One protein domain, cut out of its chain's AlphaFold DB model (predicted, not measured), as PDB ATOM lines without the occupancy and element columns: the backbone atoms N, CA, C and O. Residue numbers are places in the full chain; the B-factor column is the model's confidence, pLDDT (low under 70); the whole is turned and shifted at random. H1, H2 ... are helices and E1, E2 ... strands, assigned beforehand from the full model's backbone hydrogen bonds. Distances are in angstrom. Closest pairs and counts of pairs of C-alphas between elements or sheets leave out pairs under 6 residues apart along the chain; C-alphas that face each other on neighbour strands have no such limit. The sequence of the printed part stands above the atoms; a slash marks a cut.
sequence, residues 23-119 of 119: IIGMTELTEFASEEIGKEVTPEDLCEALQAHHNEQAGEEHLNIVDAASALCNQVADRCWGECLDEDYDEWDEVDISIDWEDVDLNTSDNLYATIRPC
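This is residues 23 to 119 of the 119 residues of an uncharacterized protein of Acaryochloris sp. RCC1774 (UniProt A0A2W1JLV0). What shape do these coordinates draw? A long helix, H3, packs slantwise on one face of a small sheet of three strands, E1, E4 and E3, while H1 and H2 both cross H3 in its first half at large angles. Past the other end of H3, E2 and residues 91 to 92 form a small antiparallel pairing far from the sheet. What is the make-up? The printed part has 97 residues, with three named helices and four named strands that follow along the chain as E1 H1 H2 H3 E2 E3 E4; the class is mixed, helices and strands, and the antiparallel sheet has the order E1, E4, E3; the whole is compact, with a radius of gyration of the C-alphas of 13.9 A, and spans 41 by 27 by 24 A.

Where does the printed part begin? E1, residues 23 to 25, begins with C-alpha 23 at (124.418, 184.939, 145.233) and is 6.4 A long. Which helices follow? H1 is residues 26 to 37, 16.3 A long, and H2 is residues 43 to 54, 16.5 A. H3 is residues 60 to 81, 30.7 A, beginning with C-alpha 60 at (127.747, 203.800, 127.107). Which strands come last? E2 is residues 84 to 86, 5.7 A; E3 is residues 97 to 103, 19.2 A. E4 is residues 112 to 118, 20.1 A, ending with C-alpha 118 at (131.057, 193.092, 152.415).

How is the sheet paired? E1 and E4 are antiparallel, with N 24 and O 114 within hydrogen-bond range at 2.9 A. E3 and E4 form a hairpin and are antiparallel, with N 100 and O 115 at 2.9 A. How does H3 stand to the sheet? H3 is on it at a height over the sheet of 8.9 A and runs slantwise to the strands, at 47 degrees to E4 on the local plane. It lies over E4, where 7 of its C-alphas fall, and only just not over E3, where 2 fall. How do the helices meet? H3 touches H1 with residues 64 to 72 alone, the closest C-alphas being those of Ala 33 and Ala 68, 4.8 A apart, at a steep tilt of 68 degrees, only just short of about perpendicular, opposite ways. H3 touches H2 with residues 61 to 66 alone, the closest C-alphas being those of Ala 49 and His 62 at 4.3 A, about perpendicular at 84 degrees. H1, H2 and H3 have every O i to N i+4 pair within hydrogen-bond range. What of E2? It pairs with no named strand, is apart from E4, and meets H3 only through their link.

How large is it? The two C-alphas farthest apart, those of Asp 88 and Asn 107, are 43.6 A apart. Is there a cut, or a long link? The printed part has no cut and no long link. Where is confidence low? Residues 103 to 111 are under 70, while the mean pLDDT of the printed part is 86.4.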
ATOM      1  N   ILE A  23     124.353 185.412 146.613       86.12
ATOM      2  CA  ILE A  23     124.418 184.939 145.233       86.12
ATOM      3  C   ILE A  23     123.157 185.440 144.547       86.12
ATOM      4  O   ILE A  23     122.057 185.043 144.936       86.12
ATOM      5  N   ILE A  24     123.319 186.310 143.555       85.31
ATOM      6  CA  ILE A  24     122.221 186.792 142.717       85.31
ATOM      7  C   ILE A  24     122.350 186.135 141.346       85.31
ATOM      8  O   ILE A  24     123.408 186.205 140.716       85.31
ATOM      9  N   GLY A  25     121.290 185.458 140.915       86.25
ATOM     10  CA  GLY A  25     121.253 184.771 139.634       86.25
ATOM     11  C   GLY A  25     121.090 185.729 138.456       86.25
ATOM     12  O   GLY A  25     120.678 186.881 138.597       86.25
ATOM     13  N   MET A  26     121.404 185.222 137.264       88.31
ATOM     14  CA  MET A  26     121.255 185.946 136.000       88.31
ATOM     15  C   MET A  26     119.845 186.516 135.796       88.31
ATOM     16  O   MET A  26     119.690 187.635 135.310       88.31
ATOM     17  N   THR A  27     118.809 185.753 136.154       89.50
ATOM     18  CA  THR A  27     117.414 186.171 135.971       89.50
ATOM     19  C   THR A  27     117.107 187.421 136.784       89.50
ATOM     20  O   THR A  27     116.626 188.397 136.223       89.50
ATOM     21  N   GLU A  28     117.455 187.442 138.069       90.69
ATOM     22  CA  GLU A  28     117.201 188.597 138.929       90.69
ATOM     23  C   GLU A  28     118.000 189.829 138.475       90.69
ATOM     24  O   GLU A  28     117.468 190.937 138.452       90.69
ATOM     25  N   LEU A  29     119.260 189.634 138.060       90.75
ATOM     26  CA  LEU A  29     120.115 190.710 137.550       90.75
ATOM     27  C   LEU A  29     119.545 191.343 136.273       90.75
ATOM     28  O   LEU A  29     119.509 192.564 136.151       90.75
ATOM     29  N   THR A  30     119.102 190.520 135.323       91.88
ATOM     30  CA  THR A  30     118.592 190.984 134.024       91.88
ATOM     31  C   THR A  30     117.191 191.574 134.123       91.88
ATOM     32  O   THR A  30     116.926 192.598 133.493       91.88
ATOM     33  N   GLU A  31     116.309 191.005 134.950       92.06
ATOM     34  CA  GLU A  31     114.986 191.573 135.229       92.06
ATOM     35  C   GLU A  31     115.109 192.951 135.885       92.06
ATOM     36  O   GLU A  31     114.542 193.920 135.377       92.06
ATOM     37  N   PHE A  32     115.916 193.071 136.945       94.06
ATOM     38  CA  PHE A  32     116.132 194.354 137.610       94.06
ATOM     39  C   PHE A  32     116.769 195.378 136.668       94.06
ATOM     40  O   PHE A  32     116.276 196.499 136.544       94.06
ATOM     41  N   ALA A  33     117.835 194.990 135.956       92.00
ATOM     42  CA  ALA A  33     118.492 195.885 135.013       92.00
ATOM     43  C   ALA A  33     117.521 196.361 133.927       92.00
ATOM     44  O   ALA A  33     117.559 197.535 133.568       92.00
ATOM     45  N   SER A  34     116.628 195.486 133.449       94.06
ATOM     46  CA  SER A  34     115.619 195.837 132.448       94.06
ATOM     47  C   SER A  34     114.647 196.912 132.932       94.06
ATOM     48  O   SER A  34     114.303 197.832 132.181       94.06
ATOM     49  N   GLU A  35     114.193 196.795 134.182       92.75
ATOM     50  CA  GLU A  35     113.305 197.778 134.803       92.75
ATOM     51  C   GLU A  35     114.012 199.122 134.998       92.75
ATOM     52  O   GLU A  35     113.474 200.156 134.592       92.75
ATOM     53  N   GLU A  36     115.232 199.100 135.537       90.38
ATOM     54  CA  GLU A  36     116.007 200.299 135.873       90.38
ATOM     55  C   GLU A  36     116.318 201.153 134.635       90.38
ATOM     56  O   GLU A  36     116.174 202.377 134.646       90.38
ATOM     57  N   ILE A  37     116.693 200.515 133.523       94.12
ATOM     58  CA  ILE A  37     117.054 201.227 132.289       94.12
ATOM     59  C   ILE A  37     115.870 201.416 131.324       94.12
ATOM     60  O   ILE A  37     116.008 202.088 130.297       94.12
ATOM     61  N   GLY A  38     114.710 200.822 131.620       94.00
ATOM     62  CA  GLY A  38     113.486 200.949 130.825       94.00
ATOM     63  C   GLY A  38     113.513 200.257 129.454       94.00
ATOM     64  O   GLY A  38     112.757 200.648 128.558       94.00
ATOM     65  N   LYS A  39     114.371 199.248 129.263       94.25
ATOM     66  CA  LYS A  39     114.413 198.379 128.071       94.25
ATOM     67  C   LYS A  39     114.764 196.951 128.480       94.25
ATOM     68  O   LYS A  39     115.398 196.752 129.500       94.25
ATOM     69  N   GLU A  40     114.382 195.974 127.667       96.00
ATOM     70  CA  GLU A  40     114.736 194.569 127.900       96.00
ATOM     71  C   GLU A  40     116.262 194.376 127.865       96.00
ATOM     72  O   GLU A  40     116.926 194.836 126.935       96.00
ATOM     73  N   VAL A  41     116.791 193.713 128.894       93.12
ATOM     74  CA  VAL A  41     118.170 193.233 129.020       93.12
ATOM     75  C   VAL A  41     118.108 191.720 129.060       93.12
ATOM     76  O   VAL A  41     117.507 191.140 129.962       93.12
ATOM     77  N   THR A  42     118.732 191.072 128.086       92.88
ATOM     78  CA  THR A  42     118.843 189.616 128.058       92.88
ATOM     79  C   THR A  42     120.090 189.142 128.814       92.88
ATOM     80  O   THR A  42     121.028 189.920 129.025       92.88
ATOM     81  N   PRO A  43     120.150 187.856 129.201       90.12
ATOM     82  CA  PRO A  43     121.375 187.237 129.703       90.12
ATOM     83  C   PRO A  43     122.588 187.462 128.792       90.12
ATOM     84  O   PRO A  43     123.687 187.741 129.270       90.12
ATOM     85  N   GLU A  44     122.397 187.379 127.474       90.75
ATOM     86  CA  GLU A  44     123.454 187.622 126.494       90.75
ATOM     87  C   GLU A  44     123.955 189.070 126.535       90.75
ATOM     88  O   GLU A  44     125.168 189.283 126.519       90.75
ATOM     89  N   ASP A  45     123.048 190.047 126.654       93.19
ATOM     90  CA  ASP A  45     123.405 191.468 126.742       93.19
ATOM     91  C   ASP A  45     124.233 191.760 128.000       93.19
ATOM     92  O   ASP A  45     125.225 192.489 127.941       93.19
ATOM     93  N   LEU A  46     123.855 191.174 129.144       91.88
ATOM     94  CA  LEU A  46     124.599 191.342 130.393       91.88
ATOM     95  C   LEU A  46     125.983 190.682 130.315       91.88
ATOM     96  O   LEU A  46     126.975 191.294 130.717       91.88
ATOM     97  N   CYS A  47     126.083 189.479 129.745       90.69
ATOM     98  CA  CYS A  47     127.372 188.827 129.502       90.69
ATOM     99  C   CYS A  47     128.276 189.660 128.581       90.69
ATOM    100  O   CYS A  47     129.455 189.852 128.889       90.69
ATOM    101  N   GLU A  48     127.745 190.174 127.468       91.50
ATOM    102  CA  GLU A  48     128.493 191.034 126.545       91.50
ATOM    103  C   GLU A  48     128.959 192.317 127.242       91.50
ATOM    104  O   GLU A  48     130.133 192.685 127.142       91.50
ATOM    105  N   ALA A  49     128.079 192.960 128.011       93.56
ATOM    106  CA  ALA A  49     128.394 194.177 128.745       93.56
ATOM    107  C   ALA A  49     129.502 193.958 129.789       93.56
ATOM    108  O   ALA A  49     130.452 194.743 129.846       93.56
ATOM    109  N   LEU A  50     129.441 192.864 130.558       91.88
ATOM    110  CA  LEU A  50     130.469 192.496 131.538       91.88
ATOM    111  C   LEU A  50     131.813 192.181 130.874       91.88
ATOM    112  O   LEU A  50     132.857 192.644 131.341       91.88
ATOM    113  N   GLN A  51     131.810 191.448 129.757       90.69
ATOM    114  CA  GLN A  51     133.028 191.170 128.990       90.69
ATOM    115  C   GLN A  51     133.632 192.451 128.403       90.69
ATOM    116  O   GLN A  51     134.847 192.651 128.468       90.69
ATOM    117  N   ALA A  52     132.805 193.339 127.850       91.12
ATOM    118  CA  ALA A  52     133.255 194.621 127.324       91.12
ATOM    119  C   ALA A  52     133.814 195.520 128.436       91.12
ATOM    120  O   ALA A  52     134.849 196.155 128.239       91.12
ATOM    121  N   HIS A  53     133.180 195.537 129.611       90.44
ATOM    122  CA  HIS A  53     133.663 196.258 130.788       90.44
ATOM    123  C   HIS A  53     135.019 195.721 131.263       90.44
ATOM    124  O   HIS A  53     135.965 196.493 131.412       90.44
ATOM    125  N   HIS A  54     135.157 194.398 131.394       88.19
ATOM    126  CA  HIS A  54     136.410 193.752 131.793       88.19
ATOM    127  C   HIS A  54     137.566 194.029 130.819       88.19
ATOM    128  O   HIS A  54     138.702 194.231 131.241       88.19
ATOM    129  N   ASN A  55     137.279 194.063 129.516       90.00
ATOM    130  CA  ASN A  55     138.277 194.300 128.472       90.00
ATOM    131  C   ASN A  55     138.556 195.791 128.202       90.00
ATOM    132  O   ASN A  55     139.245 196.098 127.230       90.00
ATOM    133  N   GLU A  56     138.014 196.713 129.011       90.94
ATOM    134  CA  GLU A  56     138.105 198.173 128.812       90.94
ATOM    135  C   GLU A  56     137.574 198.634 127.434       90.94
ATOM    136  O   GLU A  56     138.043 199.605 126.837       90.94
ATOM    137  N   GLN A  57     136.581 197.916 126.907       94.31
ATOM    138  CA  GLN A  57     135.939 198.136 125.605       94.31
ATOM    139  C   GLN A  57     134.453 198.510 125.733       94.31
ATOM    140  O   GLN A  57     133.734 198.560 124.732       94.31
ATOM    141  N   ALA A  58     133.973 198.766 126.951       92.25
ATOM    142  CA  ALA A  58     132.589 199.137 127.208       92.25
ATOM    143  C   ALA A  58     132.214 200.470 126.538       92.25
ATOM    144  O   ALA A  58     132.881 201.490 126.713       92.25
ATOM    145  N   GLY A  59     131.118 200.452 125.774       95.44
ATOM    146  CA  GLY A  59     130.419 201.662 125.358       95.44
ATOM    147  C   GLY A  59     129.420 202.107 126.426       95.44
ATOM    148  O   GLY A  59     129.210 201.412 127.416       95.44
ATOM    149  N   GLU A  60     128.760 203.241 126.195       95.81
ATOM    150  CA  GLU A  60     127.747 203.800 127.107       95.81
ATOM    151  C   GLU A  60     126.647 202.788 127.459       95.81
ATOM    152  O   GLU A  60     126.272 202.644 128.615       95.81
ATOM    153  N   GLU A  61     126.178 202.028 126.471       95.00
ATOM    154  CA  GLU A  61     125.156 201.003 126.680       95.00
ATOM    155  C   GLU A  61     125.630 199.864 127.593       95.00
ATOM    156  O   GLU A  61     124.879 199.444 128.470       95.00
ATOM    157  N   HIS A  62     126.875 199.407 127.430       95.50
ATOM    158  CA  HIS A  62     127.461 198.373 128.285       95.50
ATOM    159  C   HIS A  62     127.610 198.871 129.725       95.50
ATOM    160  O   HIS A  62     127.275 198.148 130.658       95.50
ATOM    161  N   LEU A  63     128.069 200.115 129.903       96.06
ATOM    162  CA  LEU A  63     128.204 200.729 131.225       96.06
ATOM    163  C   LEU A  63     126.847 200.830 131.926       96.06
ATOM    164  O   LEU A  63     126.724 200.377 133.054       96.06
ATOM    165  N   ASN A  64     125.812 201.301 131.227       96.69
ATOM    166  CA  ASN A  64     124.469 201.408 131.800       96.69
ATOM    167  C   ASN A  64     123.908 200.049 132.253       96.69
ATOM    168  O   ASN A  64     123.245 199.977 133.283       96.69
ATOM    169  N   ILE A  65     124.165 198.973 131.500       95.88
ATOM    170  CA  ILE A  65     123.726 197.617 131.869       95.88
ATOM    171  C   ILE A  65     124.468 197.127 133.121       95.88
ATOM    172  O   ILE A  65     123.835 196.622 134.048       95.88
ATOM    173  N   VAL A  66     125.794 197.294 133.171       94.12
ATOM    174  CA  VAL A  66     126.615 196.875 134.320       94.12
ATOM    175  C   VAL A  66     126.277 197.687 135.571       94.12
ATOM    176  O   VAL A  66     126.164 197.107 136.651       94.12
ATOM    177  N   ASP A  67     126.066 198.995 135.436       95.69
ATOM    178  CA  ASP A  67     125.686 199.878 136.541       95.69
ATOM    179  C   ASP A  67     124.315 199.493 137.105       95.69
ATOM    180  O   ASP A  67     124.166 199.365 138.320       95.69
ATOM    181  N   ALA A  68     123.331 199.220 136.242       94.31
ATOM    182  CA  ALA A  68     122.000 198.794 136.669       94.31
ATOM    183  C   ALA A  68     122.024 197.432 137.388       94.31
ATOM    184  O   ALA A  68     121.418 197.278 138.448       94.31
ATOM    185  N   ALA A  69     122.775 196.456 136.867       92.94
ATOM    186  CA  ALA A  69     122.954 195.168 137.536       92.94
ATOM    187  C   ALA A  69     123.701 195.316 138.878       92.94
ATOM    188  O   ALA A  69     123.347 194.676 139.867       92.94
ATOM    189  N   SER A  70     124.699 196.201 138.944       93.44
ATOM    190  CA  SER A  70     125.439 196.496 140.178       93.44
ATOM    191  C   SER A  70     124.578 197.232 141.207       93.44
ATOM    192  O   SER A  70     124.753 197.029 142.407       93.44
ATOM    193  N   ALA A  71     123.621 198.056 140.773       93.44
ATOM    194  CA  ALA A  71     122.687 198.739 141.664       93.44
ATOM    195  C   ALA A  71     121.838 197.742 142.468       93.44
ATOM    196  O   ALA A  71     121.662 197.942 143.668       93.44
ATOM    197  N   LEU A  72     121.392 196.635 141.856       92.06
ATOM    198  CA  LEU A  72     120.734 195.544 142.584       92.06
ATOM    199  C   LEU A  72     121.657 194.956 143.659       92.06
ATOM    200  O   LEU A  72     121.233 194.767 144.799       92.06
ATOM    201  N   CYS A  73     122.916 194.685 143.310       91.75
ATOM    202  CA  CYS A  73     123.891 194.128 144.245       91.75
ATOM    203  C   CYS A  73     124.090 195.031 145.471       91.75
ATOM    204  O   CYS A  73     124.048 194.534 146.595       91.75
ATOM    205  N   ASN A  74     124.250 196.343 145.258       89.69
ATOM    206  CA  ASN A  74     124.374 197.323 146.341       89.69
ATOM    207  C   ASN A  74     123.103 197.364 147.197       89.69
ATOM    208  O   ASN A  74     123.158 197.150 148.399       89.69
ATOM    209  N   GLN A  75     121.932 197.488 146.573       88.06
ATOM    210  CA  GLN A  75     120.657 197.537 147.291       88.06
ATOM    211  C   GLN A  75     120.394 196.302 148.163       88.06
ATOM    212  O   GLN A  75     119.828 196.404 149.257       88.06
ATOM    213  N   VAL A  76     120.764 195.120 147.677       87.06
ATOM    214  CA  VAL A  76     120.626 193.876 148.437       87.06
ATOM    215  C   VAL A  76     121.656 193.812 149.566       87.06
ATOM    216  O   VAL A  76     121.320 193.363 150.662       87.06
ATOM    217  N   ALA A  77     122.879 194.286 149.329       85.81
ATOM    218  CA  ALA A  77     123.919 194.378 150.343       85.81
ATOM    219  C   ALA A  77     123.548 195.336 151.481       85.81
ATOM    220  O   ALA A  77     123.624 194.932 152.641       85.81
ATOM    221  N   ASP A  78     123.067 196.537 151.165       87.38
ATOM    222  CA  ASP A  78     122.655 197.543 152.150       87.38
ATOM    223  C   ASP A  78     121.555 196.994 153.069       87.38
ATOM    224  O   ASP A  78     121.606 197.139 154.287       87.38
ATOM    225  N   ARG A  79     120.603 196.232 152.516       83.12
ATOM    226  CA  ARG A  79     119.538 195.575 153.298       83.12
ATOM    227  C   ARG A  79     120.021 194.397 154.141       83.12
ATOM    228  O   ARG A  79     119.368 194.024 155.117       83.12
ATOM    229  N   CYS A  80     121.113 193.756 153.740       82.31
ATOM    230  CA  CYS A  80     121.632 192.560 154.400       82.31
ATOM    231  C   CYS A  80     122.687 192.876 155.466       82.31
ATOM    232  O   CYS A  80     122.776 192.155 156.463       82.31
ATOM    233  N   TRP A  81     123.486 193.921 155.253       83.56
ATOM    234  CA  TRP A  81     124.633 194.270 156.092       83.56
ATOM    235  C   TRP A  81     124.630 195.721 156.584       83.56
ATOM    236  O   TRP A  81     125.361 196.012 157.530       83.56
ATOM    237  N   GLY A  82     123.832 196.604 155.984       81.31
ATOM    238  CA  GLY A  82     123.699 197.997 156.401       81.31
ATOM    239  C   GLY A  82     122.786 198.147 157.613       81.31
ATOM    240  O   GLY A  82     121.975 197.273 157.939       81.31
ATOM    241  N   GLU A  83     122.920 199.271 158.315       84.06
ATOM    242  CA  GLU A  83     121.965 199.649 159.353       84.06
ATOM    243  C   GLU A  83     120.718 200.252 158.695       84.06
ATOM    244  O   GLU A  83     120.813 201.108 157.817       84.06
ATOM    245  N   CYS A  84     119.529 199.811 159.113       88.31
ATOM    246  CA  CYS A  84     118.294 200.451 158.676       88.31
ATOM    247  C   CYS A  84     118.193 201.837 159.322       88.31
ATOM    248  O   CYS A  84     118.116 201.949 160.551       88.31
ATOM    249  N   LEU A  85     118.192 202.878 158.492       85.44
ATOM    250  CA  LEU A  85     118.071 204.266 158.924       85.44
ATOM    251  C   LEU A  85     116.600 204.656 159.090       85.44
ATOM    252  O   LEU A  85     116.241 205.297 160.082       85.44
ATOM    253  N   ASP A  86     115.755 204.233 158.146       86.88
ATOM    254  CA  ASP A  86     114.312 204.468 158.166       86.88
ATOM    255  C   ASP A  86     113.552 203.393 157.360       86.88
ATOM    256  O   ASP A  86     113.616 203.345 156.131       86.88
ATOM    257  N   GLU A  87     112.799 202.534 158.056       79.88
ATOM    258  CA  GLU A  87     111.996 201.468 157.434       79.88
ATOM    259  C   GLU A  87     110.836 202.014 156.581       79.88
ATOM    260  O   GLU A  87     110.450 201.375 155.601       79.88
ATOM    261  N   ASP A  88     110.274 203.183 156.921       86.62
ATOM    262  CA  ASP A  88     109.129 203.762 156.200       86.62
ATOM    263  C   ASP A  88     109.553 204.344 154.839       86.62
ATOM    264  O   ASP A  88     108.726 204.474 153.929       86.62
ATOM    265  N   TYR A  89     110.837 204.683 154.700       85.06
ATOM    266  CA  TYR A  89     111.433 205.244 153.486       85.06
ATOM    267  C   TYR A  89     112.414 204.297 152.782       85.06
ATOM    268  O   TYR A  89     112.982 204.692 151.766       85.06
ATOM    269  N   ASP A  90     112.560 203.059 153.272       79.12
ATOM    270  CA  ASP A  90     113.484 202.046 152.738       79.12
ATOM    271  C   ASP A  90     114.926 202.578 152.631       79.12
ATOM    272  O   ASP A  90     115.625 202.369 151.638       79.12
ATOM    273  N   GLU A  91     115.347 203.318 153.661       82.69
ATOM    274  CA  GLU A  91     116.657 203.955 153.745       82.69
ATOM    275  C   GLU A  91     117.605 203.091 154.587       82.69
ATOM    276  O   GLU A  91     117.325 202.772 155.750       82.69
ATOM    277  N   TRP A  92     118.735 202.723 153.991       87.50
ATOM    278  CA  TRP A  92     119.750 201.848 154.570       87.50
ATOM    279  C   TRP A  92     121.116 202.514 154.447       87.50
ATOM    280  O   TRP A  92     121.382 203.194 153.455       87.50
ATOM    281  N   ASP A  93     121.971 202.325 155.450       87.56
ATOM    282  CA  ASP A  93     123.374 202.720 155.345       87.56
ATOM    283  C   ASP A  93     124.057 201.931 154.221       87.56
ATOM    284  O   ASP A  93     123.931 200.707 154.141       87.56
ATOM    285  N   GLU A  94     124.805 202.650 153.384       89.12
ATOM    286  CA  GLU A  94     125.571 202.075 152.280       89.12
ATOM    287  C   GLU A  94     126.694 201.182 152.816       89.12
ATOM    288  O   GLU A  94     127.463 201.574 153.705       89.12
ATOM    289  N   VAL A  95     126.798 199.980 152.256       84.44
ATOM    290  CA  VAL A  95     127.836 199.012 152.605       84.44
ATOM    291  C   VAL A  95     128.849 198.922 151.476       84.44
ATOM    292  O   VAL A  95     128.509 198.603 150.339       84.44
ATOM    293  N   ASP A  96     130.126 199.112 151.807       88.31
ATOM    294  CA  ASP A  96     131.206 198.813 150.871       88.31
ATOM    295  C   ASP A  96     131.173 197.316 150.524       88.31
ATOM    296  O   ASP A  96     131.278 196.456 151.403       88.31
ATOM    297  N   ILE A  97     131.046 196.991 149.236       86.12
ATOM    298  CA  ILE A  97     130.984 195.607 148.756       86.12
ATOM    299  C   ILE A  97     132.002 195.295 147.665       86.12
ATOM    300  O   ILE A  97     132.460 196.155 146.913       86.12
ATOM    301  N   SER A  98     132.327 194.011 147.557       89.00
ATOM    302  CA  SER A  98     132.966 193.409 146.395       89.00
ATOM    303  C   SER A  98     131.930 192.595 145.636       89.00
ATOM    304  O   SER A  98     131.215 191.790 146.238       89.00
ATOM    305  N   ILE A  99     131.893 192.770 144.316       89.38
ATOM    306  CA  ILE A  99     131.058 191.984 143.406       89.38
ATOM    307  C   ILE A  99     131.981 191.147 142.527       89.38
ATOM    308  O   ILE A  99     132.737 191.687 141.718       89.38
ATOM    309  N   ASP A 100     131.900 189.831 142.681       89.38
ATOM    310  CA  ASP A 100     132.555 188.876 141.795       89.38
ATOM    311  C   ASP A 100     131.528 188.320 140.806       89.38
ATOM    312  O   ASP A 100     130.539 187.698 141.198       89.38
ATOM    313  N   TRP A 101     131.774 188.535 139.517       88.00
ATOM    314  CA  TRP A 101     130.971 187.969 138.435       88.00
ATOM    315  C   TRP A 101     131.533 186.593 138.087       88.00
ATOM    316  O   TRP A 101     132.615 186.489 137.504       88.00
ATOM    317  N   GLU A 102     130.832 185.538 138.485       80.38
ATOM    318  CA  GLU A 102     131.252 184.165 138.235       80.38
ATOM    319  C   GLU A 102     130.430 183.566 137.097       80.38
ATOM    320  O   GLU A 102     129.206 183.678 137.054       80.38
ATOM    321  N   ASP A 103     131.133 182.909 136.179       66.88
ATOM    322  CA  ASP A 103     130.538 182.169 135.080       66.88
ATOM    323  C   ASP A 103     130.966 180.704 135.193       66.88
ATOM    324  O   ASP A 103     132.164 180.394 135.181       66.88
ATOM    325  N   VAL A 104     130.006 179.787 135.334       50.66
ATOM    326  CA  VAL A 104     130.323 178.350 135.371       50.66
ATOM    327  C   VAL A 104     130.698 177.829 133.977       50.66
ATOM    328  O   VAL A 104     131.330 176.778 133.886       50.66
ATOM    329  N   ASP A 105     130.407 178.556 132.892       49.03
ATOM    330  CA  ASP A 105     130.947 178.275 131.560       49.03
ATOM    331  C   ASP A 105     130.699 179.484 130.637       49.03
ATOM    332  O   ASP A 105     129.579 179.666 130.165       49.03
ATOM    333  N   LEU A 106     131.747 180.258 130.301       48.88
ATOM    334  CA  LEU A 106     131.728 181.457 129.419       48.88
ATOM    335  C   LEU A 106     131.140 181.244 128.007       48.88
ATOM    336  O   LEU A 106     131.165 182.145 127.170       48.88
ATOM    337  N   ASN A 107     130.636 180.045 127.720       50.78
ATOM    338  CA  ASN A 107     129.955 179.663 126.490       50.78
ATOM    339  C   ASN A 107     128.442 179.434 126.670       50.78
ATOM    340  O   ASN A 107     127.770 179.102 125.693       50.78
ATOM    341  N   THR A 108     127.905 179.585 127.885       55.25
ATOM    342  CA  THR A 108     126.473 179.470 128.187       55.25
ATOM    343  C   THR A 108     126.058 180.553 129.179       55.25
ATOM    344  O   THR A 108     126.419 180.491 130.350       55.25
ATOM    345  N   SER A 109     125.245 181.500 128.713       58.12
ATOM    346  CA  SER A 109     124.619 182.577 129.499       58.12
ATOM    347  C   SER A 109     123.763 182.076 130.674       58.12
ATOM    348  O   SER A 109     123.466 182.837 131.591       58.12
ATOM    349  N   ASP A 110     123.414 180.788 130.688       60.75
ATOM    350  CA  ASP A 110     122.547 180.154 131.685       60.75
ATOM    351  C   ASP A 110     123.153 180.047 133.099       60.75
ATOM    352  O   ASP A 110     122.429 179.707 134.034       60.75
ATOM    353  N   ASN A 111     124.457 180.298 133.279       67.88
ATOM    354  CA  ASN A 111     125.145 180.059 134.557       67.88
ATOM    355  C   ASN A 111     125.859 181.278 135.163       67.88
ATOM    356  O   ASN A 111     126.616 181.098 136.120       67.88
ATOM    357  N   LEU A 112     125.648 182.493 134.647       80.38
ATOM    358  CA  LEU A 112     126.206 183.687 135.287       80.38
ATOM    359  C   LEU A 112     125.513 183.940 136.634       80.38
ATOM    360  O   LEU A 112     124.282 183.917 136.732       80.38
ATOM    361  N   TYR A 113     126.298 184.253 137.660       86.38
ATOM    362  CA  TYR A 113     125.790 184.823 138.904       86.38
ATOM    363  C   TYR A 113     126.762 185.850 139.479       86.38
ATOM    364  O   TYR A 113     127.975 185.791 139.269       86.38
ATOM    365  N   ALA A 114     126.214 186.799 140.234       86.50
ATOM    366  CA  ALA A 114     126.994 187.737 141.023       86.50
ATOM    367  C   ALA A 114     127.148 187.195 142.442       86.50
ATOM    368  O   ALA A 114     126.158 186.865 143.098       86.50
ATOM    369  N   THR A 115     128.385 187.130 142.921       88.38
ATOM    370  CA  THR A 115     128.695 186.841 144.318       88.38
ATOM    371  C   THR A 115     129.097 188.128 145.017       88.38
ATOM    372  O   THR A 115     130.072 188.770 144.634       88.38
ATOM    373  N   ILE A 116     128.354 188.495 146.056       88.31
ATOM    374  CA  ILE A 116     128.534 189.749 146.784       88.31
ATOM    375  C   ILE A 116     129.084 189.450 148.173       88.31
ATOM    376  O   ILE A 116     128.591 188.545 148.857       88.31
ATOM    377  N   ARG A 117     130.089 190.223 148.594       87.44
ATOM    378  CA  ARG A 117     130.679 190.158 149.937       87.44
ATOM    379  C   ARG A 117     130.916 191.572 150.487       87.44
ATOM    380  O   ARG A 117     131.315 192.429 149.699       87.44
ATOM    381  N   PRO A 118     130.720 191.813 151.794       84.31
ATOM    382  CA  PRO A 118     131.057 193.092 152.415       84.31
ATOM    383  C   PRO A 118     132.584 193.276 152.508       84.31
ATOM    384  O   PRO A 118     133.315 192.291 152.674       84.31
ATOM    385  N   CYS A 119     133.051 194.522 152.396       76.62
ATOM    386  CA  CYS A 119     134.463 194.930 152.363       76.62
ATOM    387  C   CYS A 119     134.915 195.685 153.621       76.62
ATOM    388  O   CYS A 119     134.109 196.430 154.216       76.62
TER     389      CYS A 119